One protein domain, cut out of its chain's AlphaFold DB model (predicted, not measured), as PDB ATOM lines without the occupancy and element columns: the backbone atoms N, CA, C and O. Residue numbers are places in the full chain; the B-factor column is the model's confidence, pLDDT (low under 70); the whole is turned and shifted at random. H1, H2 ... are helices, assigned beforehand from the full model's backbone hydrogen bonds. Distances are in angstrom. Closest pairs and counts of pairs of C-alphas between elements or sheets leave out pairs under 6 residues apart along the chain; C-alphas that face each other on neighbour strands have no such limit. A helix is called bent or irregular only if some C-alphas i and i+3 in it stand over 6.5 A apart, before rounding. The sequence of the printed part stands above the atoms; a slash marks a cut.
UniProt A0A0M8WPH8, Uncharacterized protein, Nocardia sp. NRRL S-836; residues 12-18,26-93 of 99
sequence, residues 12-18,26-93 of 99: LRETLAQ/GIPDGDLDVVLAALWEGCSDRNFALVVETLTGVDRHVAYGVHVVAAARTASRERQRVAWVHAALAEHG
ATOM      1  N   LEU A  12      98.035 -23.600  27.330       83.19
ATOM      2  CA  LEU A  12      96.686 -24.156  27.199       83.19
ATOM      3  C   LEU A  12      96.757 -25.672  26.998       83.19
ATOM      4  O   LEU A  12      96.044 -26.424  27.657       83.19
ATOM      5  N   ARG A  13      97.661 -26.135  26.127       84.31
ATOM      6  CA  ARG A  13      97.874 -27.572  25.904       84.31
ATOM      7  C   ARG A  13      98.394 -28.274  27.156       84.31
ATOM      8  O   ARG A  13      97.949 -29.383  27.444       84.31
ATOM      9  N   GLU A  14      99.294 -27.634  27.895       86.56
ATOM     10  CA  GLU A  14      99.831 -28.150  29.160       86.56
ATOM     11  C   GLU A  14      98.740 -28.236  30.234       86.56
ATOM     12  O   GLU A  14      98.541 -29.306  30.806       86.56
ATOM     13  N   THR A  15      97.938 -27.180  30.399       85.88
ATOM     14  CA  THR A  15      96.799 -27.160  31.332       85.88
ATOM     15  C   THR A  15      95.795 -28.268  31.012       85.88
ATOM     16  O   THR A  15      95.374 -29.015  31.893       85.88
ATOM     17  N   LEU A  16      95.436 -28.451  29.739       86.75
ATOM     18  CA  LEU A  16      94.523 -29.521  29.325       86.75
ATOM     19  C   LEU A  16      95.120 -30.916  29.543       86.75
ATOM     20  O   LEU A  16      94.393 -31.845  29.896       86.75
ATOM     21  N   ALA A  17      96.428 -31.086  29.334       87.38
ATOM     22  CA  ALA A  17      97.113 -32.344  29.616       87.38
ATOM     23  C   ALA A  17      97.097 -32.667  31.117       87.38
ATOM     24  O   ALA A  17      96.850 -33.813  31.482       87.38
ATOM     25  N   GLN A  18      97.276 -31.662  31.973       88.38
ATOM     26  CA  GLN A  18      97.231 -31.793  33.431       88.38
ATOM     27  C   GLN A  18      95.827 -32.142  33.926       88.38
ATOM     28  O   GLN A  18      95.665 -33.081  34.701       88.38
ATOM     29  N   GLY A  26      87.816 -39.086  32.393       83.62
ATOM     30  CA  GLY A  26      86.950 -37.931  32.167       83.62
ATOM     31  C   GLY A  26      86.508 -37.260  33.470       83.62
ATOM     32  O   GLY A  26      86.568 -37.853  34.549       83.62
ATOM     33  N   ILE A  27      86.091 -35.997  33.363       84.44
ATOM     34  CA  ILE A  27      85.586 -35.214  34.496       84.44
ATOM     35  C   ILE A  27      84.139 -35.654  34.773       84.44
ATOM     36  O   ILE A  27      83.321 -35.602  33.853       84.44
ATOM     37  N   PRO A  28      83.797 -36.082  36.000       84.75
ATOM     38  CA  PRO A  28      82.415 -36.382  36.364       84.75
ATOM     39  C   PRO A  28      81.509 -35.148  36.231       84.75
ATOM     40  O   PRO A  28      81.915 -34.048  36.601       84.75
ATOM     41  N   ASP A  29      80.254 -35.328  35.803       74.56
ATOM     42  CA  ASP A  29      79.295 -34.220  35.616       74.56
ATOM     43  C   ASP A  29      79.119 -33.343  36.872       74.56
ATOM     44  O   ASP A  29      78.918 -32.136  36.769       74.56
ATOM     45  N   GLY A  30      79.226 -33.933  38.069       76.44
ATOM     46  CA  GLY A  30      79.127 -33.213  39.345       76.44
ATOM     47  C   GLY A  30      80.398 -32.473  39.779       76.44
ATOM     48  O   GLY A  30      80.341 -31.692  40.726       76.44
ATOM     49  N   ASP A  31      81.521 -32.713  39.101       81.44
ATOM     50  CA  ASP A  31      82.828 -32.144  39.435       81.44
ATOM     51  C   ASP A  31      83.275 -31.090  38.413       81.44
ATOM     52  O   ASP A  31      84.189 -30.321  38.705       81.44
ATOM     53  N   LEU A  32      82.617 -30.990  37.248       83.50
ATOM     54  CA  LEU A  32      82.971 -30.015  36.212       83.50
ATOM     55  C   LEU A  32      82.966 -28.580  36.749       83.50
ATOM     56  O   LEU A  32      83.936 -27.858  36.546       83.50
ATOM     57  N   ASP A  33      81.936 -28.184  37.495       83.50
ATOM     58  CA  ASP A  33      81.860 -26.837  38.073       83.50
ATOM     59  C   ASP A  33      82.978 -26.568  39.092       83.50
ATOM     60  O   ASP A  33      83.464 -25.441  39.197       83.50
ATOM     61  N   VAL A  34      83.410 -27.594  39.829       85.75
ATOM     62  CA  VAL A  34      84.499 -27.496  40.812       85.75
ATOM     63  C   VAL A  34      85.850 -27.402  40.106       85.75
ATOM     64  O   VAL A  34      86.696 -26.603  40.505       85.75
ATOM     65  N   VAL A  35      86.041 -28.162  39.026       86.25
ATOM     66  CA  VAL A  35      87.243 -28.090  38.187       86.25
ATOM     67  C   VAL A  35      87.345 -26.733  37.505       86.25
ATOM     68  O   VAL A  35      88.405 -26.112  37.525       86.25
ATOM     69  N   LEU A  36      86.238 -26.224  36.965       86.56
ATOM     70  CA  LEU A  36      86.182 -24.884  36.393       86.56
ATOM     71  C   LEU A  36      86.435 -23.802  37.453       86.56
ATOM     72  O   LEU A  36      87.156 -22.850  37.180       86.56
ATOM     73  N   ALA A  37      85.915 -23.951  38.672       86.25
ATOM     74  CA  ALA A  37      86.211 -23.034  39.772       86.25
ATOM     75  C   ALA A  37      87.704 -23.001  40.132       86.25
ATOM     76  O   ALA A  37      88.264 -21.917  40.271       86.25
ATOM     77  N   ALA A  38      88.354 -24.164  40.217       86.19
ATOM     78  CA  ALA A  38      89.789 -24.251  40.486       86.19
ATOM     79  C   ALA A  38      90.624 -23.624  39.356       86.19
ATOM     80  O   ALA A  38      91.542 -22.846  39.598       86.19
ATOM     81  N   LEU A  39      90.271 -23.901  38.098       85.56
ATOM     82  CA  LEU A  39      90.950 -23.305  36.948       85.56
ATOM     83  C   LEU A  39      90.757 -21.785  36.889       85.56
ATOM     84  O   LEU A  39      91.676 -21.079  36.489       85.56
ATOM     85  N   TRP A  40      89.589 -21.276  37.291       86.62
ATOM     86  CA  TRP A  40      89.317 -19.840  37.333       86.62
ATOM     87  C   TRP A  40      90.188 -19.103  38.359       86.62
ATOM     88  O   TRP A  40      90.688 -18.030  38.044       86.62
ATOM     89  N   GLU A  41      90.434 -19.671  39.547       81.31
ATOM     90  CA  GLU A  41      91.314 -19.031  40.547       81.31
ATOM     91  C   GLU A  41      92.763 -18.887  40.056       81.31
ATOM     92  O   GLU A  41      93.452 -17.948  40.452       81.31
ATOM     93  N   GLY A  42      93.208 -19.785  39.172       76.31
ATOM     94  CA  GLY A  42      94.555 -19.795  38.597       76.31
ATOM     95  C   GLY A  42      94.661 -19.266  37.171       76.31
ATOM     96  O   GLY A  42      95.649 -19.525  36.494       76.31
ATOM     97  N   CYS A  43      93.639 -18.602  36.637       77.31
ATOM     98  CA  CYS A  43      93.672 -18.075  35.277       77.31
ATOM     99  C   CYS A  43      93.063 -16.680  35.232       77.31
ATOM    100  O   CYS A  43      92.080 -16.379  35.900       77.31
ATOM    101  N   SER A  44      93.576 -15.829  34.342       81.88
ATOM    102  CA  SER A  44      92.808 -14.643  33.948       81.88
ATOM    103  C   SER A  44      91.474 -15.062  33.313       81.88
ATOM    104  O   SER A  44      91.414 -16.093  32.640       81.88
ATOM    105  N   ASP A  45      90.426 -14.236  33.422       81.19
ATOM    106  CA  ASP A  45      89.105 -14.521  32.827       81.19
ATOM    107  C   ASP A  45      89.191 -14.880  31.330       81.19
ATOM    108  O   ASP A  45      88.446 -15.717  30.819       81.19
ATOM    109  N   ARG A  46      90.142 -14.265  30.615       79.25
ATOM    110  CA  ARG A  46      90.402 -14.536  29.197       79.25
ATOM    111  C   ARG A  46      90.971 -15.936  28.969       79.25
ATOM    112  O   ARG A  46      90.521 -16.624  28.056       79.25
ATOM    113  N   ASN A  47      91.957 -16.337  29.769       81.56
ATOM    114  CA  ASN A  47      92.572 -17.661  29.675       81.56
ATOM    115  C   ASN A  47      91.588 -18.740  30.131       81.56
ATOM    116  O   ASN A  47      91.445 -19.763  29.466       81.56
ATOM    117  N   PHE A  48      90.827 -18.461  31.187       82.81
ATOM    118  CA  PHE A  48      89.765 -19.328  31.672       82.81
ATOM    119  C   PHE A  48      88.697 -19.586  30.600       82.81
ATOM    120  O   PHE A  48      88.348 -20.737  30.344       82.81
ATOM    121  N   ALA A  49      88.232 -18.548  29.896       82.38
ATOM    122  CA  ALA A  49      87.261 -18.713  28.814       82.38
ATOM    123  C   ALA A  49      87.780 -19.603  27.667       82.38
ATOM    124  O   ALA A  49      87.002 -20.370  27.102       82.38
ATOM    125  N   LEU A  50      89.081 -19.548  27.351       82.50
ATOM    126  CA  LEU A  50      89.708 -20.433  26.358       82.50
ATOM    127  C   LEU A  50      89.774 -21.890  26.840       82.50
ATOM    128  O   LEU A  50      89.520 -22.812  26.064       82.50
ATOM    129  N   VAL A  51      90.082 -22.108  28.121       84.38
ATOM    130  CA  VAL A  51      90.084 -23.448  28.725       84.38
ATOM    131  C   VAL A  51      88.672 -24.038  28.733       84.38
ATOM    132  O   VAL A  51      88.494 -25.183  28.320       84.38
ATOM    133  N   VAL A  52      87.658 -23.255  29.118       84.62
ATOM    134  CA  VAL A  52      86.244 -23.666  29.082       84.62
ATOM    135  C   VAL A  52      85.818 -24.017  27.660       84.62
ATOM    136  O   VAL A  52      85.251 -25.091  27.458       84.62
ATOM    137  N   GLU A  53      86.120 -23.165  26.676       85.38
ATOM    138  CA  GLU A  53      85.803 -23.414  25.261       85.38
ATOM    139  C   GLU A  53      86.408 -24.735  24.788       85.38
ATOM    140  O   GLU A  53      85.730 -25.546  24.159       85.38
ATOM    141  N   THR A  54      87.653 -25.008  25.171       83.62
ATOM    142  CA  THR A  54      88.358 -26.214  24.728       83.62
ATOM    143  C   THR A  54      87.909 -27.481  25.467       83.62
ATOM    144  O   THR A  54      87.864 -28.555  24.869       83.62
ATOM    145  N   LEU A  55      87.554 -27.386  26.754       81.88
ATOM    146  CA  LEU A  55      87.081 -28.525  27.553       81.88
ATOM    147  C   LEU A  55      85.632 -28.909  27.248       81.88
ATOM    148  O   LEU A  55      85.293 -30.089  27.270       81.88
ATOM    149  N   THR A  56      84.779 -27.918  26.999       78.94
ATOM    150  CA  THR A  56      83.321 -28.109  26.927       78.94
ATOM    151  C   THR A  56      82.754 -27.909  25.523       78.94
ATOM    152  O   THR A  56      81.613 -28.288  25.267       78.94
ATOM    153  N   GLY A  57      83.518 -27.305  24.607       79.62
ATOM    154  CA  GLY A  57      83.040 -26.896  23.284       79.62
ATOM    155  C   GLY A  57      82.103 -25.681  23.301       79.62
ATOM    156  O   GLY A  57      81.568 -25.315  22.256       79.62
ATOM    157  N   VAL A  58      81.872 -25.064  24.467       79.50
ATOM    158  CA  VAL A  58      81.027 -23.871  24.616       79.50
ATOM    159  C   VAL A  58      81.746 -22.646  24.061       79.50
ATOM    160  O   VAL A  58      82.919 -22.427  24.336       79.50
ATOM    161  N   ASP A  59      81.030 -21.805  23.317       76.88
ATOM    162  CA  ASP A  59      81.596 -20.566  22.784       76.88
ATOM    163  C   ASP A  59      82.203 -19.681  23.893       76.88
ATOM    164  O   ASP A  59      81.594 -19.437  24.940       76.88
ATOM    165  N   ARG A  60      83.405 -19.156  23.638       69.69
ATOM    166  CA  ARG A  60      84.173 -18.346  24.597       69.69
ATOM    167  C   ARG A  60      83.426 -17.122  25.133       69.69
ATOM    168  O   ARG A  60      83.686 -16.701  26.258       69.69
ATOM    169  N   HIS A  61      82.516 -16.524  24.361       70.06
ATOM    170  CA  HIS A  61      81.740 -15.366  24.811       70.06
ATOM    171  C   HIS A  61      80.659 -15.776  25.814       70.06
ATOM    172  O   HIS A  61      80.370 -15.027  26.750       70.06
ATOM    173  N   VAL A  62      80.114 -16.986  25.673       71.88
ATOM    174  CA  VAL A  62      79.210 -17.591  26.660       71.88
ATOM    175  C   VAL A  62      79.991 -17.998  27.916       71.88
ATOM    176  O   VAL A  62      79.537 -17.723  29.031       71.88
ATOM    177  N   ALA A  63      81.194 -18.561  27.749       69.69
ATOM    178  CA  ALA A  63      82.107 -18.885  28.850       69.69
ATOM    179  C   ALA A  63      82.446 -17.656  29.711       69.69
ATOM    180  O   ALA A  63      82.318 -17.698  30.936       69.69
ATOM    181  N   TYR A  64      82.784 -16.533  29.074       67.19
ATOM    182  CA  TYR A  64      83.115 -15.285  29.766       67.19
ATOM    183  C   TYR A  64      81.937 -14.717  30.577       67.19
ATOM    184  O   TYR A  64      82.132 -14.149  31.647       67.19
ATOM    185  N   GLY A  65      80.703 -14.863  30.082       66.62
ATOM    186  CA  GLY A  65      79.515 -14.312  30.738       66.62
ATOM    187  C   GLY A  65      78.968 -15.175  31.877       66.62
ATOM    188  O   GLY A  65      78.694 -14.670  32.964       66.62
ATOM    189  N   VAL A  66      78.774 -16.472  31.631       69.62
ATOM    190  CA  VAL A  66      78.048 -17.362  32.558       69.62
ATOM    191  C   VAL A  66      79.006 -18.172  33.424       69.62
ATOM    192  O   VAL A  66      78.794 -18.292  34.632       69.62
ATOM    193  N   HIS A  67      80.082 -18.693  32.832       70.81
ATOM    194  CA  HIS A  67      80.959 -19.633  33.525       70.81
ATOM    195  C   HIS A  67      81.927 -18.941  34.484       70.81
ATOM    196  O   HIS A  67      82.196 -19.508  35.532       70.81
ATOM    197  N   VAL A  68      82.369 -17.707  34.215       71.88
ATOM    198  CA  VAL A  68      83.188 -16.918  35.165       71.88
ATOM    199  C   VAL A  68      82.430 -16.669  36.474       71.88
ATOM    200  O   VAL A  68      82.929 -16.931  37.567       71.88
ATOM    201  N   VAL A  69      81.175 -16.216  36.383       73.38
ATOM    202  CA  VAL A  69      80.349 -15.927  37.567       73.38
ATOM    203  C   VAL A  69      79.975 -17.210  38.312       73.38
ATOM    204  O   VAL A  69      79.944 -17.219  39.545       73.38
ATOM    205  N   ALA A  70      79.685 -18.291  37.585       78.06
ATOM    206  CA  ALA A  70      79.411 -19.594  38.184       78.06
ATOM    207  C   ALA A  70      80.652 -20.155  38.896       78.06
ATOM    208  O   ALA A  70      80.553 -20.525  40.063       78.06
ATOM    209  N   ALA A  71      81.816 -20.119  38.244       79.56
ATOM    210  CA  ALA A  71      83.095 -20.560  38.791       79.56
ATOM    211  C   ALA A  71      83.449 -19.803  40.076       79.56
ATOM    212  O   ALA A  71      83.694 -20.436  41.097       79.56
ATOM    213  N   ALA A  72      83.353 -18.470  40.084       76.38
ATOM    214  CA  ALA A  72      83.618 -17.666  41.279       76.38
ATOM    215  C   ALA A  72      82.668 -17.996  42.453       76.38
ATOM    216  O   ALA A  72      83.071 -18.045  43.618       76.38
ATOM    217  N   ARG A  73      81.381 -18.254  42.169       81.88
ATOM    218  CA  ARG A  73      80.409 -18.671  43.197       81.88
ATOM    219  C   ARG A  73      80.715 -20.066  43.737       81.88
ATOM    220  O   ARG A  73      80.642 -20.271  44.951       81.88
ATOM    221  N   THR A  74      81.054 -21.004  42.860       83.25
ATOM    222  CA  THR A  74      81.426 -22.372  43.232       83.25
ATOM    223  C   THR A  74      82.729 -22.389  44.023       83.25
ATOM    224  O   THR A  74      82.770 -23.034  45.067       83.25
ATOM    225  N   ALA A  75      83.729 -21.593  43.626       79.38
ATOM    226  CA  ALA A  75      84.978 -21.392  44.361       79.38
ATOM    227  C   ALA A  75      84.709 -21.015  45.823       79.38
ATOM    228  O   ALA A  75      85.204 -21.644  46.757       79.38
ATOM    229  N   SER A  76      83.805 -20.054  46.036       79.56
ATOM    230  CA  SER A  76      83.413 -19.608  47.374       79.56
ATOM    231  C   SER A  76      82.641 -20.667  48.181       79.56
ATOM    232  O   SER A  76      82.881 -20.835  49.383       79.56
ATOM    233  N   ARG A  77      81.713 -21.389  47.537       85.56
ATOM    234  CA  ARG A  77      80.825 -22.369  48.189       85.56
ATOM    235  C   ARG A  77      81.517 -23.697  48.493       85.56
ATOM    236  O   ARG A  77      81.250 -24.289  49.535       85.56
ATOM    237  N   GLU A  78      82.394 -24.154  47.605       86.56
ATOM    238  CA  GLU A  78      83.018 -25.482  47.635       86.56
ATOM    239  C   GLU A  78      84.534 -25.422  47.860       86.56
ATOM    240  O   GLU A  78      85.267 -26.303  47.415       86.56
ATOM    241  N   ARG A  79      85.008 -24.419  48.613       84.06
ATOM    242  CA  ARG A  79      86.437 -24.169  48.895       84.06
ATOM    243  C   ARG A  79      87.272 -25.420  49.175       84.06
ATOM    244  O   ARG A  79      88.382 -25.537  48.675       84.06
ATOM    245  N   GLN A  80      86.756 -26.365  49.963       84.75
ATOM    246  CA  GLN A  80      87.496 -27.586  50.295       84.75
ATOM    247  C   GLN A  80      87.680 -28.519  49.090       84.75
ATOM    248  O   GLN A  80      88.751 -29.093  48.925       84.75
ATOM    249  N   ARG A  81      86.657 -28.660  48.242       84.56
ATOM    250  CA  ARG A  81      86.739 -29.481  47.030       84.56
ATOM    251  C   ARG A  81      87.586 -28.801  45.963       84.56
ATOM    252  O   ARG A  81      88.387 -29.463  45.321       84.56
ATOM    253  N   VAL A  82      87.472 -27.482  45.842       84.94
ATOM    254  CA  VAL A  82      88.315 -26.663  44.959       84.94
ATOM    255  C   VAL A  82      89.788 -26.817  45.342       84.94
ATOM    256  O   VAL A  82      90.612 -27.128  44.488       84.94
ATOM    257  N   ALA A  83      90.116 -26.747  46.636       85.25
ATOM    258  CA  ALA A  83      91.471 -26.999  47.128       85.25
ATOM    259  C   ALA A  83      91.977 -28.422  46.820       85.25
ATOM    260  O   ALA A  83      93.161 -28.603  46.542       85.25
ATOM    261  N   TRP A  84      91.104 -29.435  46.844       87.56
ATOM    262  CA  TRP A  84      91.477 -30.794  46.432       87.56
ATOM    263  C   TRP A  84      91.777 -30.883  44.940       87.56
ATOM    264  O   TRP A  84      92.756 -31.523  44.565       87.56
ATOM    265  N   VAL A  85      90.981 -30.220  44.099       86.81
ATOM    266  CA  VAL A  85      91.260 -30.153  42.661       86.81
ATOM    267  C   VAL A  85      92.583 -29.441  42.405       86.81
ATOM    268  O   VAL A  85      93.390 -29.947  41.634       86.81
ATOM    269  N   HIS A  86      92.862 -28.331  43.091       85.50
ATOM    270  CA  HIS A  86      94.162 -27.667  42.996       85.50
ATOM    271  C   HIS A  86      95.318 -28.594  43.360       85.50
ATOM    272  O   HIS A  86      96.292 -28.656  42.618       85.50
ATOM    273  N   ALA A  87      95.209 -29.335  44.466       85.50
ATOM    274  CA  ALA A  87      96.238 -30.290  44.865       85.50
ATOM    275  C   ALA A  87      96.441 -31.382  43.800       85.50
ATOM    276  O   ALA A  87      97.576 -31.650  43.416       85.50
ATOM    277  N   ALA A  88      95.353 -31.944  43.266       86.62
ATOM    278  CA  ALA A  88      95.417 -32.955  42.215       86.62
ATOM    279  C   ALA A  88      96.048 -32.409  40.922       86.62
ATOM    280  O   ALA A  88      96.899 -33.055  40.319       86.62
ATOM    281  N   LEU A  89      95.677 -31.199  40.499       85.94
ATOM    282  CA  LEU A  89      96.269 -30.555  39.327       85.94
ATOM    283  C   LEU A  89      97.759 -30.241  39.553       85.94
ATOM    284  O   LEU A  89      98.576 -30.481  38.660       85.94
ATOM    285  N   ALA A  90      98.130 -29.770  40.747       85.56
ATOM    286  CA  ALA A  90      99.511 -29.464  41.113       85.56
ATOM    287  C   ALA A  90     100.410 -30.711  41.125       85.56
ATOM    288  O   ALA A  90     101.548 -30.647  40.659       85.56
ATOM    289  N   GLU A  91      99.902 -31.869  41.562       88.19
ATOM    290  CA  GLU A  91     100.612 -33.158  41.457       88.19
ATOM    291  C   GLU A  91     100.951 -33.533  40.005       88.19
ATOM    292  O   GLU A  91     101.924 -34.245  39.748       88.19
ATOM    293  N   HIS A  92     100.189 -33.009  39.043       85.12
ATOM    294  CA  HIS A  92     100.423 -33.187  37.613       85.12
ATOM    295  C   HIS A  92     101.168 -32.016  36.953       85.12
ATOM    296  O   HIS A  92     101.382 -32.036  35.741       85.12
ATOM    297  N   GLY A  93     101.633 -31.040  37.738       81.25
ATOM    298  CA  GLY A  93     102.464 -29.925  37.281       81.25
ATOM    299  C   GLY A  93     101.691 -28.671  36.884       81.25
ATOM    300  O   GLY A  93     102.275 -27.792  36.251       81.25
TER     301      GLY A  93
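Overview. This is residues 12 to 18 and 26 to 93 of the 99 residues of an uncharacterized protein of Nocardia sp. NRRL S-836 (UniProt A0A0M8WPH8). One helix, H2, sits in the middle of a compact all-helix domain, with H3 beside it running roughly the opposite way, and H4, the longest helix, laid across both. H5 folds back from the end of H4 over another side of H2, like the second limb of an arch, and the short H1 lies at the open side of that arch, between H3 and the last turns of H5. The printed part has 75 residues with five named helices, H1 to H5 in order along the chain, and no named strand. The radius of gyration of the C-alphas is 11.3 A, and the C-alphas span 29 by 28 by 23 A, a rounded outline.

Arrangement. Start with H1, residues 12 to 18, which touches residues 50 to 55 alone of H3, residues 45 to 56; their closest C-alphas, of Leu 12 and Val 51, are 6.8 A apart, at a steep tilt of 60 degrees, the same way. H1 is apart from H2, residues 32 to 41. H2 and H3 form a helical hairpin at a shallow tilt of 24 degrees, opposite ways, but they only just touch, with 3 pairs of C-alphas within 8 A; the closest, of Trp 40 and Phe 48, are 5.7 A apart. Next look at H4, residues 60 to 77: its residues 67 to 75 alone touch H2, about perpendicular at 89 degrees, with the C-alphas of Ala 37 and Ala 71 closest at 4.1 A. Its residues 60 to 68 alone touch H3, about perpendicular at 81 degrees, the closest C-alphas being those of Ala 49 and Ala 63, 5.2 A apart. H5, residues 79 to 91, touches H2 with residues 81 to 86 alone, about perpendicular at 77 degrees; the C-alphas of Ala 38 and Val 82 are closest, at 5.3 A. H5 is close but not clearly touching to H1, where the closest C-alphas, of Gln 18 and Leu 89, are 6.1 A apart, and it is apart from H3. Helix packing is mostly crossed. In H1, H2, H3 and H5 every O i to N i+4 pair is within hydrogen-bond range; in H4, 12 of 14 are.

Along the chain. Find C-alpha 12 at (96.686, -24.156, 27.199), where H1 begins. H2, from Leu 32 to Glu 41, is 14.5 A long, and H3, from Asp 45 to Thr 56, 15.9 A. H4 runs 24.2 A from C-alpha 60 at (84.173, -18.346, 24.597), with a kink of 41 degrees near residue 67; it is neither bent nor irregular, but only just: C-alphas 65 and 68 are 6.3 A apart. H5 covers 18.4 A and ends at C-alpha 91, (100.612, -33.158, 41.457).

Size, cuts and confidence. The two C-alphas farthest apart, of His 61 and Glu 91, are 30.8 A apart. Residues 19 to 25 are not printed, and C-alphas 18 and 26 stand 12.0 A apart across this cut, within the link from H1 to H2. The links H2 to H3, H3 to H4 and H4 to H5 are tight. The mean pLDDT of the printed part is 81.5; look for values under 70 at residue 60 and residues 63 to 66.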